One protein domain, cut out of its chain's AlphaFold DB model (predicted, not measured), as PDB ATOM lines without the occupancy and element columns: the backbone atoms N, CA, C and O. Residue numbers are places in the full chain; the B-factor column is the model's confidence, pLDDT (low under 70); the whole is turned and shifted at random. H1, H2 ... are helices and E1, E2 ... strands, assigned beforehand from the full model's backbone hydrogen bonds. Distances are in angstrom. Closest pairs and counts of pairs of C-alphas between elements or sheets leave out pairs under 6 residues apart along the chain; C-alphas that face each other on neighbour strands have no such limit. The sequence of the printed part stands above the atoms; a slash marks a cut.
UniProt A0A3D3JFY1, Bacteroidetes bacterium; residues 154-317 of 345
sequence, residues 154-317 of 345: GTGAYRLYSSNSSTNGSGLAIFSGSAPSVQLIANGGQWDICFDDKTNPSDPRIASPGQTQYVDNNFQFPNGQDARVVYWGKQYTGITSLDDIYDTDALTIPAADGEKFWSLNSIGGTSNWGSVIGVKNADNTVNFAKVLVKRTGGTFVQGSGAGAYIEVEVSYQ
ATOM      1  N   GLY A 154     122.243 118.158 118.473       93.00
ATOM      2  CA  GLY A 154     122.362 119.544 118.916       93.00
ATOM      3  C   GLY A 154     123.606 120.204 118.315       93.00
ATOM      4  O   GLY A 154     124.608 119.539 118.047       93.00
ATOM      5  N   THR A 155     123.544 121.508 118.072       88.81
ATOM      6  CA  THR A 155     124.648 122.241 117.447       88.81
ATOM      7  C   THR A 155     125.706 122.594 118.490       88.81
ATOM      8  O   THR A 155     125.549 123.548 119.245       88.81
ATOM      9  N   GLY A 156     126.806 121.839 118.500       87.00
ATOM     10  CA  GLY A 156     127.919 122.060 119.425       87.00
ATOM     11  C   GLY A 156     127.588 121.695 120.876       87.00
ATOM     12  O   GLY A 156     126.632 120.972 121.153       87.00
ATOM     13  N   ALA A 157     128.424 122.178 121.799       91.31
ATOM     14  CA  ALA A 157     128.230 121.991 123.231       91.31
ATOM     15  C   ALA A 157     127.452 123.169 123.840       91.31
ATOM     16  O   ALA A 157     127.769 124.337 123.605       91.31
ATOM     17  N   TYR A 158     126.461 122.847 124.662       96.12
ATOM     18  CA  TYR A 158     125.644 123.775 125.430       96.12
ATOM     19  C   TYR A 158     126.243 123.974 126.818       96.12
ATOM     20  O   TYR A 158     126.599 123.006 127.487       96.12
ATOM     21  N   ARG A 159     126.339 125.224 127.270       95.81
ATOM     22  CA  ARG A 159     126.834 125.557 128.611       95.81
ATOM     23  C   ARG A 159     125.675 125.822 129.552       95.81
ATOM     24  O   ARG A 159     124.886 126.724 129.289       95.81
ATOM     25  N   LEU A 160     125.602 125.062 130.640       95.19
ATOM     26  CA  LEU A 160     124.599 125.237 131.692       95.19
ATOM     27  C   LEU A 160     125.286 125.807 132.931       95.19
ATOM     28  O   LEU A 160     126.189 125.174 133.475       95.19
ATOM     29  N   TYR A 161     124.901 127.015 133.334       93.62
ATOM     30  CA  TYR A 161     125.618 127.810 134.330       93.62
ATOM     31  C   TYR A 161     125.019 127.701 135.743       93.62
ATOM     32  O   TYR A 161     123.815 127.557 135.906       93.62
ATOM     33  N   SER A 162     125.856 127.894 136.764       88.44
ATOM     34  CA  SER A 162     125.528 128.034 138.204       88.44
ATOM     35  C   SER A 162     124.733 129.323 138.560       88.44
ATOM     36  O   SER A 162     124.509 129.683 139.725       88.44
ATOM     37  N   SER A 163     124.379 130.123 137.553       75.62
ATOM     38  CA  SER A 163     124.053 131.538 137.732       75.62
ATOM     39  C   SER A 163     122.570 131.807 137.964       75.62
ATOM     40  O   SER A 163     121.730 131.321 137.222       75.62
ATOM     41  N   ASN A 164     122.269 132.728 138.886       67.06
ATOM     42  CA  ASN A 164     120.955 133.378 138.970       67.06
ATOM     43  C   ASN A 164     120.860 134.624 138.060       67.06
ATOM     44  O   ASN A 164     119.944 135.434 138.195       67.06
ATOM     45  N   SER A 165     121.851 134.830 137.185       64.94
ATOM     46  CA  SER A 165     121.936 135.990 136.298       64.94
ATOM     47  C   SER A 165     120.924 135.910 135.157       64.94
ATOM     48  O   SER A 165     120.696 134.851 134.582       64.94
ATOM     49  N   SER A 166     120.408 137.063 134.730       65.06
ATOM     50  CA  SER A 166     119.593 137.194 133.518       65.06
ATOM     51  C   SER A 166     120.386 137.018 132.215       65.06
ATOM     52  O   SER A 166     119.806 137.120 131.140       65.06
ATOM     53  N   THR A 167     121.708 136.822 132.277       78.81
ATOM     54  CA  THR A 167     122.575 136.742 131.088       78.81
ATOM     55  C   THR A 167     122.959 135.322 130.688       78.81
ATOM     56  O   THR A 167     123.223 135.087 129.514       78.81
ATOM     57  N   ASN A 168     123.001 134.383 131.638       87.56
ATOM     58  CA  ASN A 168     123.460 133.012 131.419       87.56
ATOM     59  C   ASN A 168     122.383 132.034 131.884       87.56
ATOM     60  O   ASN A 168     121.852 132.190 132.980       87.56
ATOM     61  N   GLY A 169     122.070 131.025 131.071       89.94
ATOM     62  CA  GLY A 169     121.046 130.042 131.416       89.94
ATOM     63  C   GLY A 169     121.585 128.821 132.155       89.94
ATOM     64  O   GLY A 169     122.731 128.412 131.966       89.94
ATOM     65  N   SER A 170     120.733 128.229 132.987       90.56
ATOM     66  CA  SER A 170     121.061 127.076 133.839       90.56
ATOM     67  C   SER A 170     120.371 125.787 133.391       90.56
ATOM     68  O   SER A 170     120.776 124.698 133.801       90.56
ATOM     69  N   GLY A 171     119.363 125.892 132.521       91.94
ATOM     70  CA  GLY A 171     118.652 124.753 131.952       91.94
ATOM     71  C   GLY A 171     118.741 124.687 130.438       91.94
ATOM     72  O   GLY A 171     118.971 125.689 129.763       91.94
ATOM     73  N   LEU A 172     118.569 123.483 129.908       94.56
ATOM     74  CA  LEU A 172     118.503 123.197 128.484       94.56
ATOM     75  C   LEU A 172     117.077 122.787 128.138       94.56
ATOM     76  O   LEU A 172     116.573 121.795 128.665       94.56
ATOM     77  N   ALA A 173     116.457 123.526 127.224       94.00
ATOM     78  CA  ALA A 173     115.257 123.085 126.532       94.00
ATOM     79  C   ALA A 173     115.700 122.282 125.303       94.00
ATOM     80  O   ALA A 173     116.247 122.852 124.359       94.00
ATOM     81  N   ILE A 174     115.531 120.964 125.342       94.81
ATOM     82  CA  ILE A 174     115.880 120.011 124.286       94.81
ATOM     83  C   ILE A 174     114.721 119.871 123.291       94.81
ATOM     84  O   ILE A 174     114.963 119.860 122.086       94.81
ATOM     85  N   PHE A 175     113.477 119.789 123.778       91.62
ATOM     86  CA  PHE A 175     112.298 119.428 122.973       91.62
ATOM     87  C   PHE A 175     111.329 120.592 122.711       91.62
ATOM     88  O   PHE A 175     110.154 120.376 122.430       91.62
ATOM     89  N   SER A 176     111.796 121.841 122.761       81.62
ATOM     90  CA  SER A 176     110.958 123.053 122.670       81.62
ATOM     91  C   SER A 176     110.331 123.338 121.291       81.62
ATOM     92  O   SER A 176     109.820 124.432 121.057       81.62
ATOM     93  N   GLY A 177     110.379 122.396 120.345       75.06
ATOM     94  CA  GLY A 177     109.895 122.560 118.965       75.06
ATOM     95  C   GLY A 177     110.822 123.376 118.050       75.06
ATOM     96  O   GLY A 177     110.640 123.377 116.837       75.06
ATOM     97  N   SER A 178     111.838 124.030 118.614       77.50
ATOM     98  CA  SER A 178     113.002 124.582 117.906       77.50
ATOM     99  C   SER A 178     114.255 123.768 118.259       77.50
ATOM    100  O   SER A 178     114.183 122.827 119.047       77.50
ATOM    101  N   ALA A 179     115.412 124.107 117.686       90.62
ATOM    102  CA  ALA A 179     116.674 123.480 118.085       90.62
ATOM    103  C   ALA A 179     116.940 123.656 119.600       90.62
ATOM    104  O   ALA A 179     116.511 124.667 120.173       90.62
ATOM    105  N   PRO A 180     117.678 122.726 120.247       95.62
ATOM    106  CA  PRO A 180     117.950 122.817 121.671       95.62
ATOM    107  C   PRO A 180     118.605 124.146 122.031       95.62
ATOM    108  O   PRO A 180     119.484 124.633 121.313       95.62
ATOM    109  N   SER A 181     118.171 124.734 123.141       94.19
ATOM    110  CA  SER A 181     118.586 126.076 123.547       94.19
ATOM    111  C   SER A 181     118.727 126.190 125.057       94.19
ATOM    112  O   SER A 181     117.920 125.666 125.826       94.19
ATOM    113  N   VAL A 182     119.783 126.883 125.479       93.88
ATOM    114  CA  VAL A 182     120.024 127.191 126.888       93.88
ATOM    115  C   VAL A 182     119.061 128.294 127.316       93.88
ATOM    116  O   VAL A 182     118.968 129.332 126.664       93.88
ATOM    117  N   GLN A 183     118.353 128.061 128.414       90.56
ATOM    118  CA  GLN A 183     117.282 128.909 128.912       90.56
ATOM    119  C   GLN A 183     117.639 129.515 130.271       90.56
ATOM    120  O   GLN A 183     118.242 128.876 131.138       90.56
ATOM    121  N   LEU A 184     117.234 130.771 130.459       89.31
ATOM    122  CA  LEU A 184     117.331 131.478 131.737       89.31
ATOM    123  C   LEU A 184     116.353 130.888 132.761       89.31
ATOM    124  O   LEU A 184     115.355 130.278 132.380       89.31
ATOM    125  N   ILE A 185     116.593 131.134 134.054       84.25
ATOM    126  CA  ILE A 185     115.696 130.696 135.148       84.25
ATOM    127  C   ILE A 185     114.281 131.257 134.977       84.25
ATOM    128  O   ILE A 185     113.305 130.576 135.273       84.25
ATOM    129  N   ALA A 186     114.155 132.472 134.432       83.62
ATOM    130  CA  ALA A 186     112.857 133.070 134.119       83.62
ATOM    131  C   ALA A 186     112.017 132.222 133.141       83.62
ATOM    132  O   ALA A 186     110.796 132.323 133.153       83.62
ATOM    133  N   ASN A 187     112.653 131.366 132.337       85.94
ATOM    134  CA  ASN A 187     112.007 130.429 131.412       85.94
ATOM    135  C   ASN A 187     112.123 128.976 131.904       85.94
ATOM    136  O   ASN A 187     112.131 128.045 131.100       85.94
ATOM    137  N   GLY A 188     112.248 128.778 133.218       84.00
ATOM    138  CA  GLY A 188     112.473 127.478 133.842       84.00
ATOM    139  C   GLY A 188     111.443 126.408 133.479       84.00
ATOM    140  O   GLY A 188     111.793 125.240 133.350       84.00
ATOM    141  N   GLY A 189     110.200 126.807 133.201       83.00
ATOM    142  CA  GLY A 189     109.161 125.881 132.743       83.00
ATOM    143  C   GLY A 189     109.416 125.196 131.402       83.00
ATOM    144  O   GLY A 189     108.770 124.195 131.104       83.00
ATOM    145  N   GLN A 190     110.372 125.695 130.614       86.31
ATOM    146  CA  GLN A 190     110.768 125.116 129.328       86.31
ATOM    147  C   GLN A 190     111.958 124.152 129.436       86.31
ATOM    148  O   GLN A 190     112.382 123.595 128.427       86.31
ATOM    149  N   TRP A 191     112.564 124.009 130.615       89.38
ATOM    150  CA  TRP A 191     113.775 123.211 130.792       89.38
ATOM    151  C   TRP A 191     113.458 121.721 130.787       89.38
ATOM    152  O   TRP A 191     112.588 121.285 131.527       89.38
ATOM    153  N   ASP A 192     114.226 120.929 130.045       92.31
ATOM    154  CA  ASP A 192     114.166 119.467 130.122       92.31
ATOM    155  C   ASP A 192     115.182 118.924 131.129       92.31
ATOM    156  O   ASP A 192     114.870 118.046 131.928       92.31
ATOM    157  N   ILE A 193     116.399 119.474 131.112       93.75
ATOM    158  CA  ILE A 193     117.482 119.177 132.059       93.75
ATOM    159  C   ILE A 193     118.112 120.485 132.534       93.75
ATOM    160  O   ILE A 193     118.089 121.492 131.826       93.75
ATOM    161  N   CYS A 194     118.750 120.470 133.696       92.56
ATOM    162  CA  CYS A 194     119.481 121.621 134.212       92.56
ATOM    163  C   CYS A 194     120.713 121.220 135.018       92.56
ATOM    164  O   CYS A 194     120.833 120.093 135.504       92.56
ATOM    165  N   PHE A 195     121.631 122.171 135.150       93.62
ATOM    166  CA  PHE A 195     122.746 122.078 136.077       93.62
ATOM    167  C   PHE A 195     122.297 122.562 137.456       93.62
ATOM    168  O   PHE A 195     121.856 123.700 137.583       93.62
ATOM    169  N   ASP A 196     122.398 121.701 138.470       90.94
ATOM    170  CA  ASP A 196     122.056 122.018 139.856       90.94
ATOM    171  C   ASP A 196     123.262 121.959 140.780       90.94
ATOM    172  O   ASP A 196     123.819 120.899 141.051       90.94
ATOM    173  N   ASP A 197     123.621 123.112 141.319       90.56
ATOM    174  CA  ASP A 197     124.630 123.288 142.353       90.56
ATOM    175  C   ASP A 197     124.087 124.080 143.557       90.56
ATOM    176  O   ASP A 197     124.848 124.464 144.443       90.56
ATOM    177  N   LYS A 198     122.773 124.341 143.608       86.25
ATOM    178  CA  LYS A 198     122.141 125.094 144.704       86.25
ATOM    179  C   LYS A 198     121.620 124.164 145.773       86.25
ATOM    180  O   LYS A 198     121.881 124.379 146.952       86.25
ATOM    181  N   THR A 199     120.948 123.094 145.356       87.88
ATOM    182  CA  THR A 199     120.333 122.150 146.289       87.88
ATOM    183  C   THR A 199     121.380 121.439 147.147       87.88
ATOM    184  O   THR A 199     121.122 121.118 148.303       87.88
ATOM    185  N   ASN A 200     122.567 121.169 146.591       89.50
ATOM    186  CA  ASN A 200     123.724 120.717 147.362       89.50
ATOM    187  C   ASN A 200     125.027 121.227 146.712       89.50
ATOM    188  O   ASN A 200     125.521 120.586 145.788       89.50
ATOM    189  N   PRO A 201     125.607 122.345 147.181       87.81
ATOM    190  CA  PRO A 201     126.786 122.941 146.546       87.81
ATOM    191  C   PRO A 201     128.046 122.069 146.554       87.81
ATOM    192  O   PRO A 201     128.938 122.281 145.736       87.81
ATOM    193  N   SER A 202     128.149 121.095 147.464       90.25
ATOM    194  CA  SER A 202     129.270 120.146 147.481       90.25
ATOM    195  C   SER A 202     129.065 118.957 146.543       90.25
ATOM    196  O   SER A 202     130.019 118.230 146.275       90.25
ATOM    197  N   ASP A 203     127.849 118.771 146.024       90.75
ATOM    198  CA  ASP A 203     127.473 117.704 145.103       90.75
ATOM    199  C   ASP A 203     126.710 118.281 143.903       90.75
ATOM    200  O   ASP A 203     125.476 118.245 143.888       90.75
ATOM    201  N   PRO A 204     127.426 118.856 142.917       92.44
ATOM    202  CA  PRO A 204     126.820 119.356 141.693       92.44
ATOM    203  C   PRO A 204     126.153 118.224 140.903       92.44
ATOM    204  O   PRO A 204     126.656 117.099 140.841       92.44
ATOM    205  N   ARG A 205     125.024 118.523 140.259       93.44
ATOM    206  CA  ARG A 205     124.160 117.535 139.606       93.44
ATOM    207  C   ARG A 205     123.740 117.982 138.221       93.44
ATOM    208  O   ARG A 205     123.581 119.170 137.954       93.44
ATOM    209  N   ILE A 206     123.475 117.003 137.368       94.31
ATOM    210  CA  ILE A 206     122.573 117.188 136.233       94.31
ATOM    211  C   ILE A 206     121.204 116.655 136.647       94.31
ATOM    212  O   ILE A 206     121.085 115.527 137.125       94.31
ATOM    213  N   ALA A 207     120.177 117.482 136.548       91.56
ATOM    214  CA  ALA A 207     118.903 117.219 137.197       91.56
ATOM    215  C   ALA A 207     117.722 117.502 136.275       91.56
ATOM    216  O   ALA A 207     117.802 118.336 135.375       91.56
ATOM    217  N   SER A 208     116.618 116.806 136.532       90.19
ATOM    218  CA  SER A 208     115.296 117.279 136.137       90.19
ATOM    219  C   SER A 208     114.979 118.589 136.872       90.19
ATOM    220  O   SER A 208     115.378 118.713 138.036       90.19
ATOM    221  N   PRO A 209     114.237 119.535 136.269       85.88
ATOM    222  CA  PRO A 209     113.948 120.825 136.890       85.88
ATOM    223  C   PRO A 209     113.402 120.704 138.325       85.88
ATOM    224  O   PRO A 209     113.960 121.288 139.255       85.88
ATOM    225  N   GLY A 210     112.390 119.870 138.565       84.44
ATOM    226  CA  GLY A 210     111.752 119.706 139.878       84.44
ATOM    227  C   GLY A 210     112.609 118.986 140.920       84.44
ATOM    228  O   GLY A 210     112.120 118.650 141.994       84.44
ATOM    229  N   GLN A 211     113.880 118.712 140.622       86.44
ATOM    230  CA  GLN A 211     114.875 118.222 141.580       86.44
ATOM    231  C   GLN A 211     115.867 119.309 142.008       86.44
ATOM    232  O   GLN A 211     116.867 118.994 142.654       86.44
ATOM    233  N   THR A 212     115.602 120.569 141.656       84.19
ATOM    234  CA  THR A 212     116.502 121.697 141.912       84.19
ATOM    235  C   THR A 212     115.870 122.767 142.793       84.19
ATOM    236  O   THR A 212     114.653 122.825 142.962       84.19
ATOM    237  N   GLN A 213     116.707 123.658 143.324       83.19
ATOM    238  CA  GLN A 213     116.285 124.869 144.032       83.19
ATOM    239  C   GLN A 213     116.259 126.118 143.133       83.19
ATOM    240  O   GLN A 213     116.142 127.233 143.634       83.19
ATOM    241  N   TYR A 214     116.341 125.953 141.808       80.19
ATOM    242  CA  TYR A 214     116.202 127.043 140.834       80.19
ATOM    243  C   TYR A 214     114.731 127.391 140.574       80.19
ATOM    244  O   TYR A 214     114.244 127.356 139.447       80.19
ATOM    245  N   VAL A 215     114.021 127.710 141.646       72.12
ATOM    246  CA  VAL A 215     112.573 127.917 141.683       72.12
ATOM    247  C   VAL A 215     112.252 129.298 142.253       72.12
ATOM    248  O   VAL A 215     113.103 129.950 142.862       72.12
ATOM    249  N   ASP A 216     111.029 129.771 142.035       69.25
ATOM    250  CA  ASP A 216     110.508 130.948 142.721       69.25
ATOM    251  C   ASP A 216     110.302 130.684 144.228       69.25
ATOM    252  O   ASP A 216     110.533 129.585 144.742       69.25
ATOM    253  N   ASN A 217     109.838 131.699 144.962       67.94
ATOM    254  CA  ASN A 217     109.608 131.598 146.409       67.94
ATOM    255  C   ASN A 217     108.534 130.558 146.805       67.94
ATOM    256  O   ASN A 217     108.396 130.258 147.990       67.94
ATOM    257  N   ASN A 218     107.790 130.004 145.842       62.78
ATOM    258  CA  ASN A 218     106.753 128.995 146.045       62.78
ATOM    259  C   ASN A 218     107.227 127.588 145.639       62.78
ATOM    260  O   ASN A 218     106.412 126.666 145.546       62.78
ATOM    261  N   PHE A 219     108.529 127.410 145.398       61.62
ATOM    262  CA  PHE A 219     109.115 126.183 144.864       61.62
ATOM    263  C   PHE A 219     108.534 125.765 143.509       61.62
ATOM    264  O   PHE A 219     108.508 124.581 143.177       61.62
ATOM    265  N   GLN A 220     108.035 126.730 142.735       65.06
ATOM    266  CA  GLN A 220     107.563 126.515 141.376       65.06
ATOM    267  C   GLN A 220     108.553 127.122 140.393       65.06
ATOM    268  O   GLN A 220     109.238 128.104 140.676       65.06
ATOM    269  N   PHE A 221     108.636 126.544 139.203       67.94
ATOM    270  CA  PHE A 221     109.351 127.210 138.129       67.94
ATOM    271  C   PHE A 221     108.562 128.436 137.674       67.94
ATOM    272  O   PHE A 221     107.346 128.333 137.459       67.94
ATOM    273  N   PRO A 222     109.229 129.587 137.474       64.31
ATOM    274  CA  PRO A 222     108.621 130.690 136.755       64.31
ATOM    275  C   PRO A 222     108.072 130.168 135.419       64.31
ATOM    276  O   PRO A 222     108.811 129.570 134.633       64.31
ATOM    277  N   ASN A 223     106.773 130.384 135.184       62.91
ATOM    278  CA  ASN A 223     106.021 129.937 134.001       62.91
ATOM    279  C   ASN A 223     105.651 128.438 133.927       62.91
ATOM    280  O   ASN A 223     105.444 127.918 132.832       62.91
ATOM    281  N   GLY A 224     105.480 127.763 135.070       66.75
ATOM    282  CA  GLY A 224     104.991 126.377 135.126       66.75
ATOM    283  C   GLY A 224     106.114 125.354 134.977       66.75
ATOM    284  O   GLY A 224     107.273 125.725 134.877       66.75
ATOM    285  N   GLN A 225     105.801 124.060 135.011       69.25
ATOM    286  CA  GLN A 225     106.804 122.999 134.908       69.25
ATOM    287  C   GLN A 225     106.191 121.842 134.116       69.25
ATOM    288  O   GLN A 225     105.480 121.024 134.698       69.25
ATOM    289  N   ASP A 226     106.487 121.735 132.820       69.31
ATOM    290  CA  ASP A 226     105.869 120.718 131.948       69.31
ATOM    291  C   ASP A 226     106.791 119.525 131.633       69.31
ATOM    292  O   ASP A 226     106.297 118.433 131.362       69.31
ATOM    293  N   ALA A 227     108.116 119.667 131.757       67.94
ATOM    294  CA  ALA A 227     109.071 118.594 131.454       67.94
ATOM    295  C   ALA A 227     109.580 117.857 132.705       67.94
ATOM    296  O   ALA A 227     109.743 118.448 133.778       67.94
ATOM    297  N   ARG A 228     109.795 116.540 132.591       85.25
ATOM    298  CA  ARG A 228     110.179 115.652 133.704       85.25
ATOM    299  C   ARG A 228     111.168 114.586 133.242       85.25
ATOM    300  O   ARG A 228     110.762 113.661 132.546       85.25
ATOM    301  N   VAL A 229     112.432 114.632 133.669       90.94
ATOM    302  CA  VAL A 229     113.353 113.496 133.477       90.94
ATOM    303  C   VAL A 229     112.955 112.392 134.446       90.94
ATOM    304  O   VAL A 229     113.188 112.495 135.649       90.94
ATOM    305  N   VAL A 230     112.356 111.328 133.925       88.06
ATOM    306  CA  VAL A 230     111.876 110.187 134.727       88.06
ATOM    307  C   VAL A 230     112.771 108.960 134.589       88.06
ATOM    308  O   VAL A 230     112.708 108.041 135.403       88.06
ATOM    309  N   TYR A 231     113.644 108.962 133.582       88.19
ATOM    310  CA  TYR A 231     114.512 107.841 133.263       88.19
ATOM    311  C   TYR A 231     115.918 108.310 132.908       88.19
ATOM    312  O   TYR A 231     116.085 109.208 132.085       88.19
ATOM    313  N   TRP A 232     116.904 107.641 133.502       86.81
ATOM    314  CA  TRP A 232     118.301 107.639 133.083       86.81
ATOM    315  C   TRP A 232     118.659 106.197 132.745       86.81
ATOM    316  O   TRP A 232     118.536 105.311 133.590       86.81
ATOM    317  N   GLY A 233     119.028 105.961 131.494       85.62
ATOM    318  CA  GLY A 233     119.250 104.634 130.952       85.62
ATOM    319  C   GLY A 233     120.687 104.171 131.080       85.62
ATOM    320  O   GLY A 233     121.370 104.430 132.072       85.62
ATOM    321  N   LYS A 234     121.147 103.456 130.053       86.75
ATOM    322  CA  LYS A 234     122.525 102.979 129.969       86.75
ATOM    323  C   LYS A 234     123.499 104.147 130.084       86.75
ATOM    324  O   LYS A 234     123.262 105.238 129.564       86.75
ATOM    325  N   GLN A 235     124.572 103.887 130.813       90.38
ATOM    326  CA  GLN A 235     125.635 104.835 131.089       90.38
ATOM    327  C   GLN A 235     126.789 104.561 130.129       90.38
ATOM    328  O   GLN A 235     127.149 103.405 129.903       90.38
ATOM    329  N   TYR A 236     127.371 105.620 129.583       91.62
ATOM    330  CA  TYR A 236     128.491 105.554 128.657       91.62
ATOM    331  C   TYR A 236     129.680 106.303 129.256       91.62
ATOM    332  O   TYR A 236     129.585 107.477 129.614       91.62
ATOM    333  N   THR A 237     130.811 105.614 129.358       91.38
ATOM    334  CA  THR A 237     132.080 106.147 129.867       91.38
ATOM    335  C   THR A 237     133.189 105.864 128.864       91.38
ATOM    336  O   THR A 237     133.041 104.984 128.022       91.38
ATOM    337  N   GLY A 238     134.313 106.576 128.954       88.88
ATOM    338  CA  GLY A 238     135.421 106.395 128.005       88.88
ATOM    339  C   GLY A 238     135.137 106.969 126.612       88.88
ATOM    340  O   GLY A 238     135.846 106.652 125.666       88.88
ATOM    341  N   ILE A 239     134.108 107.810 126.496       91.44
ATOM    342  CA  ILE A 239     133.695 108.464 125.255       91.44
ATOM    343  C   ILE A 239     134.160 109.920 125.225       91.44
ATOM    344  O   ILE A 239     134.328 110.560 126.268       91.44
ATOM    345  N   THR A 240     134.354 110.450 124.023       91.31
ATOM    346  CA  THR A 240     134.755 111.842 123.780       91.31
ATOM    347  C   THR A 240     133.633 112.649 123.131       91.31
ATOM    348  O   THR A 240     133.439 113.812 123.483       91.31
ATOM    349  N   SER A 241     132.847 112.009 122.264       92.81
ATOM    350  CA  SER A 241     131.677 112.558 121.574       92.81
ATOM    351  C   SER A 241     130.522 111.555 121.635       92.81
ATOM    352  O   SER A 241     130.730 110.357 121.833       92.81
ATOM    353  N   LEU A 242     129.289 112.012 121.386       93.56
ATOM    354  CA  LEU A 242     128.172 111.095 121.120       93.56
ATOM    355  C   LEU A 242     128.412 110.226 119.865       93.56
ATOM    356  O   LEU A 242     127.744 109.208 119.702       93.56
ATOM    357  N   ASP A 243     129.369 110.587 118.999       93.38
ATOM    358  CA  ASP A 243     129.761 109.779 117.831       93.38
ATOM    359  C   ASP A 243     130.479 108.475 118.204       93.38
ATOM    360  O   ASP A 243     130.518 107.547 117.396       93.38
ATOM    361  N   ASP A 244     130.981 108.378 119.437       93.06
ATOM    362  CA  ASP A 244     131.611 107.167 119.966       93.06
ATOM    363  C   ASP A 244     130.568 106.149 120.473       93.06
ATOM    364  O   ASP A 244     130.901 105.000 120.764       93.06
ATOM    365  N   ILE A 245     129.293 106.549 120.586       92.88
ATOM    366  CA  ILE A 245     128.235 105.742 121.206       92.88
ATOM    367  C   ILE A 245     127.506 104.896 120.160       92.88
ATOM    368  O   ILE A 245     126.418 105.261 119.700       92.88
ATOM    369  N   TYR A 246     128.079 103.736 119.848       93.62
ATOM    370  CA  TYR A 246     127.379 102.642 119.172       93.62
ATOM    371  C   TYR A 246     126.679 101.752 120.196       93.62
ATOM    372  O   TYR A 246     127.244 101.442 121.245       93.62
ATOM    373  N   ASP A 247     125.450 101.341 119.899       90.75
ATOM    374  CA  ASP A 247     124.678 100.469 120.779       90.75
ATOM    375  C   ASP A 247     123.775  99.516 119.990       90.75
ATOM    376  O   ASP A 247     123.527  99.690 118.795       90.75
ATOM    377  N   THR A 248     123.282  98.508 120.693       86.75
ATOM    378  CA  THR A 248     122.275  97.543 120.238       86.75
ATOM    379  C   THR A 248     121.112  97.450 121.215       86.75
ATOM    380  O   THR A 248     120.051  96.930 120.862       86.75
ATOM    381  N   ASP A 249     121.300  97.954 122.437       77.25
ATOM    382  CA  ASP A 249     120.361  97.740 123.519       77.25
ATOM    383  C   ASP A 249     119.106  98.582 123.340       77.25
ATOM    384  O   ASP A 249     119.122  99.815 123.310       77.25
ATOM    385  N   ALA A 250     117.987  97.875 123.294       74.31
ATOM    386  CA  ALA A 250     116.674  98.470 123.353       74.31
ATOM    387  C   ALA A 250     116.448  99.229 124.656       74.31
ATOM    388  O   ALA A 250     116.711  98.730 125.755       74.31
ATOM    389  N   LEU A 251     115.845 100.409 124.542       74.44
ATOM    390  CA  LEU A 251     115.479 101.189 125.712       74.44
ATOM    391  C   LEU A 251     114.201 100.627 126.332       74.44
ATOM    392  O   LEU A 251     113.159 100.545 125.686       74.44
ATOM    393  N   THR A 252     114.289 100.249 127.606       69.81
ATOM    394  CA  THR A 252     113.128  99.882 128.421       69.81
ATOM    395  C   THR A 252     112.905 100.987 129.437       69.81
ATOM    396  O   THR A 252     113.701 101.132 130.362       69.81
ATOM    397  N   ILE A 253     111.845 101.777 129.262       67.75
ATOM    398  CA  ILE A 253     111.479 102.777 130.265       67.75
ATOM    399  C   ILE A 253     110.802 102.038 131.429       67.75
ATOM    400  O   ILE A 253     109.778 101.384 131.214       67.75
ATOM    401  N   PRO A 254     111.350 102.098 132.652       65.31
ATOM    402  CA  PRO A 254     110.660 101.582 133.822       65.31
ATOM    403  C   PRO A 254     109.401 102.418 134.076       65.31
ATOM    404  O   PRO A 254     109.415 103.630 133.894       65.31
ATOM    405  N   ALA A 255     108.332 101.792 134.569       61.72
ATOM    406  CA  ALA A 255     107.058 102.454 134.886       61.72
ATOM    407  C   ALA A 255     107.139 103.502 136.025       61.72
ATOM    408  O   ALA A 255     106.115 103.916 136.554       61.72
ATOM    409  N   ALA A 256     108.341 103.872 136.470       60.47
ATOM    410  CA  ALA A 256     108.565 104.637 137.683       60.47
ATOM    411  C   ALA A 256     108.196 106.116 137.508       60.47
ATOM    412  O   ALA A 256     108.782 106.829 136.694       60.47
ATOM    413  N   ASP A 257     107.290 106.581 138.365       68.81
ATOM    414  CA  ASP A 257     106.925 107.983 138.504       68.81
ATOM    415  C   ASP A 257     107.824 108.659 139.550       68.81
ATOM    416  O   ASP A 257     107.949 108.220 140.695       68.81
ATOM    417  N   GLY A 258     108.503 109.722 139.131       82.00
ATOM    418  CA  GLY A 258     109.331 110.569 139.982       82.00
ATOM    419  C   GLY A 258     110.502 111.135 139.198       82.00
ATOM    420  O   GLY A 258     111.221 110.388 138.529       82.00
ATOM    421  N   GLU A 259     110.703 112.444 139.297       87.44
ATOM    422  CA  GLU A 259     111.831 113.110 138.658       87.44
ATOM    423  C   GLU A 259     113.169 112.567 139.162       87.44
ATOM    424  O   GLU A 259     113.292 112.082 140.290       87.44
ATOM    425  N   LYS A 260     114.173 112.611 138.292       90.06
ATOM    426  CA  LYS A 260     115.495 112.049 138.545       90.06
ATOM    427  C   LYS A 260     116.576 113.103 138.375       90.06
ATOM    428  O   LYS A 260     116.456 114.040 137.589       90.06
ATOM    429  N   PHE A 261     117.675 112.890 139.075       92.25
ATOM    430  CA  PHE A 261     118.917 113.625 138.901       92.25
ATOM    431  C   PHE A 261     120.086 112.647 138.944       92.25
ATOM    432  O   PHE A 261     119.940 111.510 139.399       92.25
ATOM    433  N   TRP A 262     121.247 113.109 138.500       92.94
ATOM    434  CA  TRP A 262     122.500 112.385 138.606       92.94
ATOM    435  C   TRP A 262     123.552 113.256 139.288       92.94
ATOM    436  O   TRP A 262     123.790 114.393 138.878       92.94
ATOM    437  N   SER A 263     124.178 112.722 140.336       93.88
ATOM    438  CA  SER A 263     125.305 113.369 141.013       93.88
ATOM    439  C   SER A 263     126.540 113.320 140.124       93.88
ATOM    440  O   SER A 263     126.991 112.234 139.750       93.88
ATOM    441  N   LEU A 264     127.119 114.478 139.806       92.00
ATOM    442  CA  LEU A 264     128.339 114.538 139.003       92.00
ATOM    443  C   LEU A 264     129.554 114.001 139.770       92.00
ATOM    444  O   LEU A 264     130.481 113.485 139.148       92.00
ATOM    445  N   ASN A 265     129.527 114.047 141.105       91.62
ATOM    446  CA  ASN A 265     130.567 113.456 141.947       91.62
ATOM    447  C   ASN A 265     130.513 111.922 141.964       91.62
ATOM    448  O   ASN A 265     131.541 111.276 142.154       91.62
ATOM    449  N   SER A 266     129.333 111.329 141.746       90.19
ATOM    450  CA  SER A 266     129.180 109.870 141.655       90.19
ATOM    451  C   SER A 266     129.761 109.277 140.367       90.19
ATOM    452  O   SER A 266     129.985 108.070 140.273       90.19
ATOM    453  N   ILE A 267     130.019 110.118 139.364       88.44
ATOM    454  CA  ILE A 267     130.547 109.690 138.077       88.44
ATOM    455  C   ILE A 267     132.075 109.627 138.172       88.44
ATOM    456  O   ILE A 267     132.765 110.645 138.152       88.44
ATOM    457  N   GLY A 268     132.620 108.416 138.264       80.31
ATOM    458  CA  GLY A 268     134.065 108.188 138.337       80.31
ATOM    459  C   GLY A 268     134.825 108.457 137.026       80.31
ATOM    460  O   GLY A 268     134.267 108.882 136.013       80.31
ATOM    461  N   GLY A 269     136.131 108.184 137.044       81.38
ATOM    462  CA  GLY A 269     137.004 108.242 135.865       81.38
ATOM    463  C   GLY A 269     137.461 109.649 135.466       81.38
ATOM    464  O   GLY A 269     137.308 110.605 136.217       81.38
ATOM    465  N   THR A 270     138.046 109.759 134.271       81.50
ATOM    466  CA  THR A 270     138.597 111.014 133.719       81.50
ATOM    467  C   THR A 270     137.949 111.438 132.398       81.50
ATOM    468  O   THR A 270     138.185 112.546 131.927       81.50
ATOM    469  N   SER A 271     137.115 110.579 131.808       87.69
ATOM    470  CA  SER A 271     136.435 110.821 130.531       87.69
ATOM    471  C   SER A 271     135.075 111.496 130.712       87.69
ATOM    472  O   SER A 271     134.549 111.575 131.829       87.69
ATOM    473  N   ASN A 272     134.499 111.940 129.591       94.62
ATOM    474  CA  ASN A 272     133.117 112.405 129.526       94.62
ATOM    475  C   ASN A 272     132.159 111.281 129.937       94.62
ATOM    476  O   ASN A 272     132.499 110.091 129.897       94.62
ATOM    477  N   TRP A 273     130.949 111.680 130.298       95.38
ATOM    478  CA  TRP A 273     129.900 110.767 130.712       95.38
ATOM    479  C   TRP A 273     128.652 111.003 129.888       95.38
ATOM    480  O   TRP A 273     128.207 112.138 129.745       95.38
ATOM    481  N   GLY A 274     128.110 109.931 129.325       94.69
ATOM    482  CA  GLY A 274     126.888 109.968 128.546       94.69
ATOM    483  C   GLY A 274     125.803 109.106 129.164       94.69
ATOM    484  O   GLY A 274     126.087 108.074 129.767       94.69
ATOM    485  N   SER A 275     124.552 109.479 128.946       93.50
ATOM    486  CA  SER A 275     123.413 108.634 129.269       93.50
ATOM    487  C   SER A 275     122.241 108.917 128.340       93.50
ATOM    488  O   SER A 275     122.123 109.999 127.761       93.50
ATOM    489  N   VAL A 276     121.364 107.932 128.191       92.56
ATOM    490  CA  VAL A 276     120.051 108.150 127.585       92.56
ATOM    491  C   VAL A 276     119.094 108.666 128.648       92.56
ATOM    492  O   VAL A 276     118.986 108.064 129.711       92.56
ATOM    493  N   ILE A 277     118.344 109.715 128.340       92.38
ATOM    494  CA  ILE A 277     117.264 110.216 129.184       92.38
ATOM    495  C   ILE A 277     115.898 109.980 128.545       92.38
ATOM    496  O   ILE A 277     115.753 110.021 127.321       92.38
ATOM    497  N   GLY A 278     114.903 109.751 129.400       92.00
ATOM    498  CA  GLY A 278     113.487 109.795 129.049       92.00
ATOM    499  C   GLY A 278     112.807 110.959 129.764       92.00
ATOM    500  O   GLY A 278     112.830 111.020 130.998       92.00
ATOM    501  N   VAL A 279     112.211 111.864 128.990       90.88
ATOM    502  CA  VAL A 279     111.478 113.034 129.478       90.88
ATOM    503  C   VAL A 279     109.981 112.805 129.302       90.88
ATOM    504  O   VAL A 279     109.498 112.731 128.174       90.88
ATOM    505  N   LYS A 280     109.247 112.664 130.408       88.62
ATOM    506  CA  LYS A 280     107.790 112.491 130.408       88.62
ATOM    507  C   LYS A 280     107.118 113.836 130.144       88.62
ATOM    508  O   LYS A 280     107.424 114.822 130.813       88.62
ATOM    509  N   ASN A 281     106.201 113.844 129.187       85.31
ATOM    510  CA  ASN A 281     105.371 114.987 128.830       85.31
ATOM    511  C   ASN A 281     104.065 114.998 129.644       85.31
ATOM    512  O   ASN A 281     103.647 113.973 130.191       85.31
ATOM    513  N   ALA A 282     103.366 116.136 129.654       83.12
ATOM    514  CA  ALA A 282     102.063 116.284 130.313       83.12
ATOM    515  C   ALA A 282     100.978 115.314 129.787       83.12
ATOM    516  O   ALA A 282     100.065 114.949 130.523       83.12
ATOM    517  N   ASP A 283     101.091 114.854 128.536       84.81
ATOM    518  CA  ASP A 283     100.200 113.861 127.916       84.81
ATOM    519  C   ASP A 283     100.607 112.397 128.193       84.81
ATOM    520  O   ASP A 283     100.058 111.480 127.587       84.81
ATOM    521  N   ASN A 284     101.544 112.170 129.122       82.88
ATOM    522  CA  ASN A 284     102.139 110.878 129.492       82.88
ATOM    523  C   ASN A 284     103.012 110.197 128.427       82.88
ATOM    524  O   ASN A 284     103.547 109.123 128.707       82.88
ATOM    525  N   THR A 285     103.213 110.809 127.261       87.44
ATOM    526  CA  THR A 285     104.212 110.333 126.292       87.44
ATOM    527  C   THR A 285     105.632 110.627 126.777       87.44
ATOM    528  O   THR A 285     105.838 111.476 127.652       87.44
ATOM    529  N   VAL A 286     106.632 109.960 126.198       88.69
ATOM    530  CA  VAL A 286     108.042 110.149 126.560       88.69
ATOM    531  C   VAL A 286     108.870 110.602 125.360       88.69
ATOM    532  O   VAL A 286     108.880 109.968 124.310       88.69
ATOM    533  N   ASN A 287     109.614 111.690 125.535       91.56
ATOM    534  CA  ASN A 287     110.666 112.106 124.613       91.56
ATOM    535  C   ASN A 287     112.013 111.509 125.030       91.56
ATOM    536  O   ASN A 287     112.301 111.371 126.220       91.56
ATOM    537  N   PHE A 288     112.863 111.192 124.056       92.56
ATOM    538  CA  PHE A 288     114.167 110.579 124.307       92.56
ATOM    539  C   PHE A 288     115.312 111.449 123.809       92.56
ATOM    540  O   PHE A 288     115.276 111.981 122.699       92.56
ATOM    541  N   ALA A 289     116.371 111.526 124.609       94.50
ATOM    542  CA  ALA A 289     117.626 112.148 124.214       94.50
ATOM    543  C   ALA A 289     118.818 111.346 124.735       94.50
ATOM    544  O   ALA A 289     118.744 110.700 125.776       94.50
ATOM    545  N   LYS A 290     119.937 111.402 124.017       94.62
ATOM    546  CA  LYS A 290     121.255 111.074 124.563       94.62
ATOM    547  C   LYS A 290     121.900 112.369 125.027       94.62
ATOM    548  O   LYS A 290     122.029 113.297 124.234       94.62
ATOM    549  N   VAL A 291     122.324 112.407 126.281       96.19
ATOM    550  CA  VAL A 291     123.003 113.544 126.900       96.19
ATOM    551  C   VAL A 291     124.434 113.134 127.199       96.19
ATOM    552  O   VAL A 291     124.652 112.105 127.828       96.19
ATOM    553  N   LEU A 292     125.399 113.936 126.761       96.62
ATOM    554  CA  LEU A 292     126.812 113.810 127.100       96.62
ATOM    555  C   LEU A 292     127.215 115.011 127.945       96.62
ATOM    556  O   LEU A 292     127.170 116.130 127.454       96.62
ATOM    557  N   VAL A 293     127.663 114.783 129.174       96.69
ATOM    558  CA  VAL A 293     128.292 115.806 130.010       96.69
ATOM    559  C   VAL A 293     129.804 115.703 129.834       96.69
ATOM    560  O   VAL A 293     130.410 114.648 130.062       96.69
ATOM    561  N   LYS A 294     130.423 116.795 129.388       95.31
ATOM    562  CA  LYS A 294     131.846 116.830 129.050       95.31
ATOM    563  C   LYS A 294     132.691 117.138 130.276       95.31
ATOM    564  O   LYS A 294     132.322 117.948 131.124       95.31
ATOM    565  N   ARG A 295     133.863 116.512 130.328       92.94
ATOM    566  CA  ARG A 295     134.954 116.887 131.215       92.94
ATOM    567  C   ARG A 295     135.995 117.680 130.455       92.94
ATOM    568  O   ARG A 295     136.324 117.379 129.311       92.94
ATOM    569  N   THR A 296     136.568 118.667 131.118       89.94
ATOM    570  CA  THR A 296     137.772 119.356 130.651       89.94
ATOM    571  C   THR A 296     138.715 119.490 131.834       89.94
ATOM    572  O   THR A 296     138.287 119.787 132.946       89.94
ATOM    573  N   GLY A 297     139.988 119.139 131.634       87.12
ATOM    574  CA  GLY A 297     140.960 119.079 132.732       87.12
ATOM    575  C   GLY A 297     140.602 118.080 133.844       87.12
ATOM    576  O   GLY A 297     141.053 118.243 134.970       87.12
ATOM    577  N   GLY A 298     139.780 117.064 133.553       86.88
ATOM    578  CA  GLY A 298     139.367 116.038 134.520       86.88
ATOM    579  C   GLY A 298     138.160 116.400 135.396       86.88
ATOM    580  O   GLY A 298     137.702 115.549 136.154       86.88
ATOM    581  N   THR A 299     137.590 117.603 135.273       92.44
ATOM    582  CA  THR A 299     136.386 118.020 136.016       92.44
ATOM    583  C   THR A 299     135.195 118.205 135.080       92.44
ATOM    584  O   THR A 299     135.370 118.510 133.903       92.44
ATOM    585  N   PHE A 300     133.971 118.019 135.585       94.56
ATOM    586  CA  PHE A 300     132.753 118.382 134.841       94.56
ATOM    587  C   PHE A 300     132.478 119.878 134.930       94.56
ATOM    588  O   PHE A 300     132.252 120.535 133.919       94.56
ATOM    589  N   VAL A 301     132.538 120.416 136.149       94.44
ATOM    590  CA  VAL A 301     132.327 121.839 136.402       94.44
ATOM    591  C   VAL A 301     133.569 122.611 135.971       94.44
ATOM    592  O   VAL A 301     134.684 122.326 136.418       94.44
ATOM    593  N   GLN A 302     133.353 123.571 135.083       94.31
ATOM    594  CA  GLN A 302     134.334 124.513 134.564       94.31
ATOM    595  C   GLN A 302     134.047 125.907 135.122       94.31
ATOM    596  O   GLN A 302     132.913 126.213 135.480       94.31
ATOM    597  N   GLY A 303     135.057 126.778 135.156       92.00
ATOM    598  CA  GLY A 303     134.907 128.136 135.688       92.00
ATOM    599  C   GLY A 303     134.744 128.180 137.213       92.00
ATOM    600  O   GLY A 303     135.053 127.221 137.918       92.00
ATOM    601  N   SER A 304     134.302 129.326 137.737       88.81
ATOM    602  CA  SER A 304     134.129 129.549 139.177       88.81
ATOM    603  C   SER A 304     133.021 130.564 139.477       88.81
ATOM    604  O   SER A 304     132.652 131.384 138.631       88.81
ATOM    605  N   GLY A 305     132.474 130.504 140.696       84.69
ATOM    606  CA  GLY A 305     131.409 131.399 141.157       84.69
ATOM    607  C   GLY A 305     130.201 131.416 140.213       84.69
ATOM    608  O   GLY A 305     129.819 130.393 139.657       84.69
ATOM    609  N   ALA A 306     129.636 132.602 139.969       79.38
ATOM    610  CA  ALA A 306     128.497 132.779 139.058       79.38
ATOM    611  C   ALA A 306     128.813 132.484 137.575       79.38
ATOM    612  O   ALA A 306     127.903 132.475 136.746       79.38
ATOM    613  N   GLY A 307     130.091 132.279 137.238       87.56
ATOM    614  CA  GLY A 307     130.554 131.865 135.918       87.56
ATOM    615  C   GLY A 307     130.845 130.370 135.811       87.56
ATOM    616  O   GLY A 307     131.342 129.957 134.769       87.56
ATOM    617  N   ALA A 308     130.585 129.571 136.853       92.31
ATOM    618  CA  ALA A 308     130.756 128.124 136.791       92.31
ATOM    619  C   ALA A 308     129.698 127.477 135.882       92.31
ATOM    620  O   ALA A 308     128.544 127.912 135.879       92.31
ATOM    621  N   TYR A 309     130.075 126.452 135.116       95.06
ATOM    622  CA  TYR A 309     129.183 125.761 134.181       95.06
ATOM    623  C   TYR A 309     129.575 124.304 133.946       95.06
ATOM    624  O   TYR A 309     130.714 123.907 134.183       95.06
ATOM    625  N   ILE A 310     128.636 123.530 133.408       96.25
ATOM    626  CA  ILE A 310     128.913 122.252 132.741       96.25
ATOM    627  C   ILE A 310     128.715 122.399 131.232       96.25
ATOM    628  O   ILE A 310     127.914 123.220 130.784       96.25
ATOM    629  N   GLU A 311     129.436 121.597 130.450       96.62
ATOM    630  CA  GLU A 311     129.235 121.496 129.002       96.62
ATOM    631  C   GLU A 311     128.479 120.218 128.659       96.62
ATOM    632  O   GLU A 311     128.835 119.130 129.116       96.62
ATOM    633  N   VAL A 312     127.442 120.359 127.838       97.50
ATOM    634  CA  VAL A 312     126.531 119.280 127.475       97.50
ATOM    635  C   VAL A 312     126.393 119.191 125.960       97.50
ATOM    636  O   VAL A 312     126.140 120.191 125.300       97.50
ATOM    637  N   GLU A 313     126.499 117.995 125.396       97.06
ATOM    638  CA  GLU A 313     126.044 117.711 124.033       97.06
ATOM    639  C   GLU A 313     124.790 116.849 124.081       97.06
ATOM    640  O   GLU A 313     124.640 115.998 124.961       97.06
ATOM    641  N   VAL A 314     123.899 117.048 123.111       96.75
ATOM    642  CA  VAL A 314     122.671 116.262 123.012       96.75
ATOM    643  C   VAL A 314     122.473 115.702 121.612       96.75
ATOM    644  O   VAL A 314     122.724 116.368 120.608       96.75
ATOM    645  N   SER A 315     121.978 114.476 121.549       95.75
ATOM    646  CA  SER A 315     121.185 113.987 120.428       95.75
ATOM    647  C   SER A 315     119.768 113.803 120.948       95.75
ATOM    648  O   SER A 315     119.600 113.472 122.121       95.75
ATOM    649  N   TYR A 316     118.758 114.012 120.111       95.25
ATOM    650  CA  TYR A 316     117.372 113.955 120.564       95.25
ATOM    651  C   TYR A 316     116.417 113.481 119.472       95.25
ATOM    652  O   TYR A 316     116.671 113.637 118.274       95.25
ATOM    653  N   GLN A 317     115.319 112.882 119.924       93.38
ATOM    654  CA  GLN A 317     114.193 112.453 119.107       93.38
ATOM    655  C   GLN A 317     113.150 113.569 119.058       93.38
ATOM    656  O   GLN A 317     112.874 114.210 120.068       93.38
TER     657      GLN A 317
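Overview. This is residues 154 to 317 of the 345 residues of a protein of Bacteroidetes bacterium (UniProt A0A3D3JFY1). Little here is regular structure: two antiparallel sheets, the strongly twisted E1-E10-E9-E8-E6 and the smaller E3-E2-E4-E5-E7, stand partly face to face, with helix H1 on the smaller. The 164 printed residues have ten named strands, with H1 between E3 and E4. Mostly strand, with under half of its residues in named elements, the whole is compact, radius of gyration of the C-alphas 14.7 A, spanning 44 by 40 by 28 A.

Arrangement. The closest C-alphas of E1, residues 158 to 161, and E4, residues 193 to 196, are Leu 160 and Phe 195, 5.7 A apart. H1, residues 185 to 190, has 0 of 2 O i to N i+4 and 2 of 3 O i to N i+3 pairs within hydrogen-bond range. E8, residues 272 to 280, and E9, residues 286 to 294, form a hairpin, N 275 and O 291 2.9 A apart.

Along the chain. C-alpha 158 is at (125.644, 123.775, 125.430), C-alpha 316 at (117.372, 113.955, 120.564).

Size, cuts and confidence. The printed part has no cut; residues 208 to 227 are a long link, with 216 to 227 under pLDDT 70.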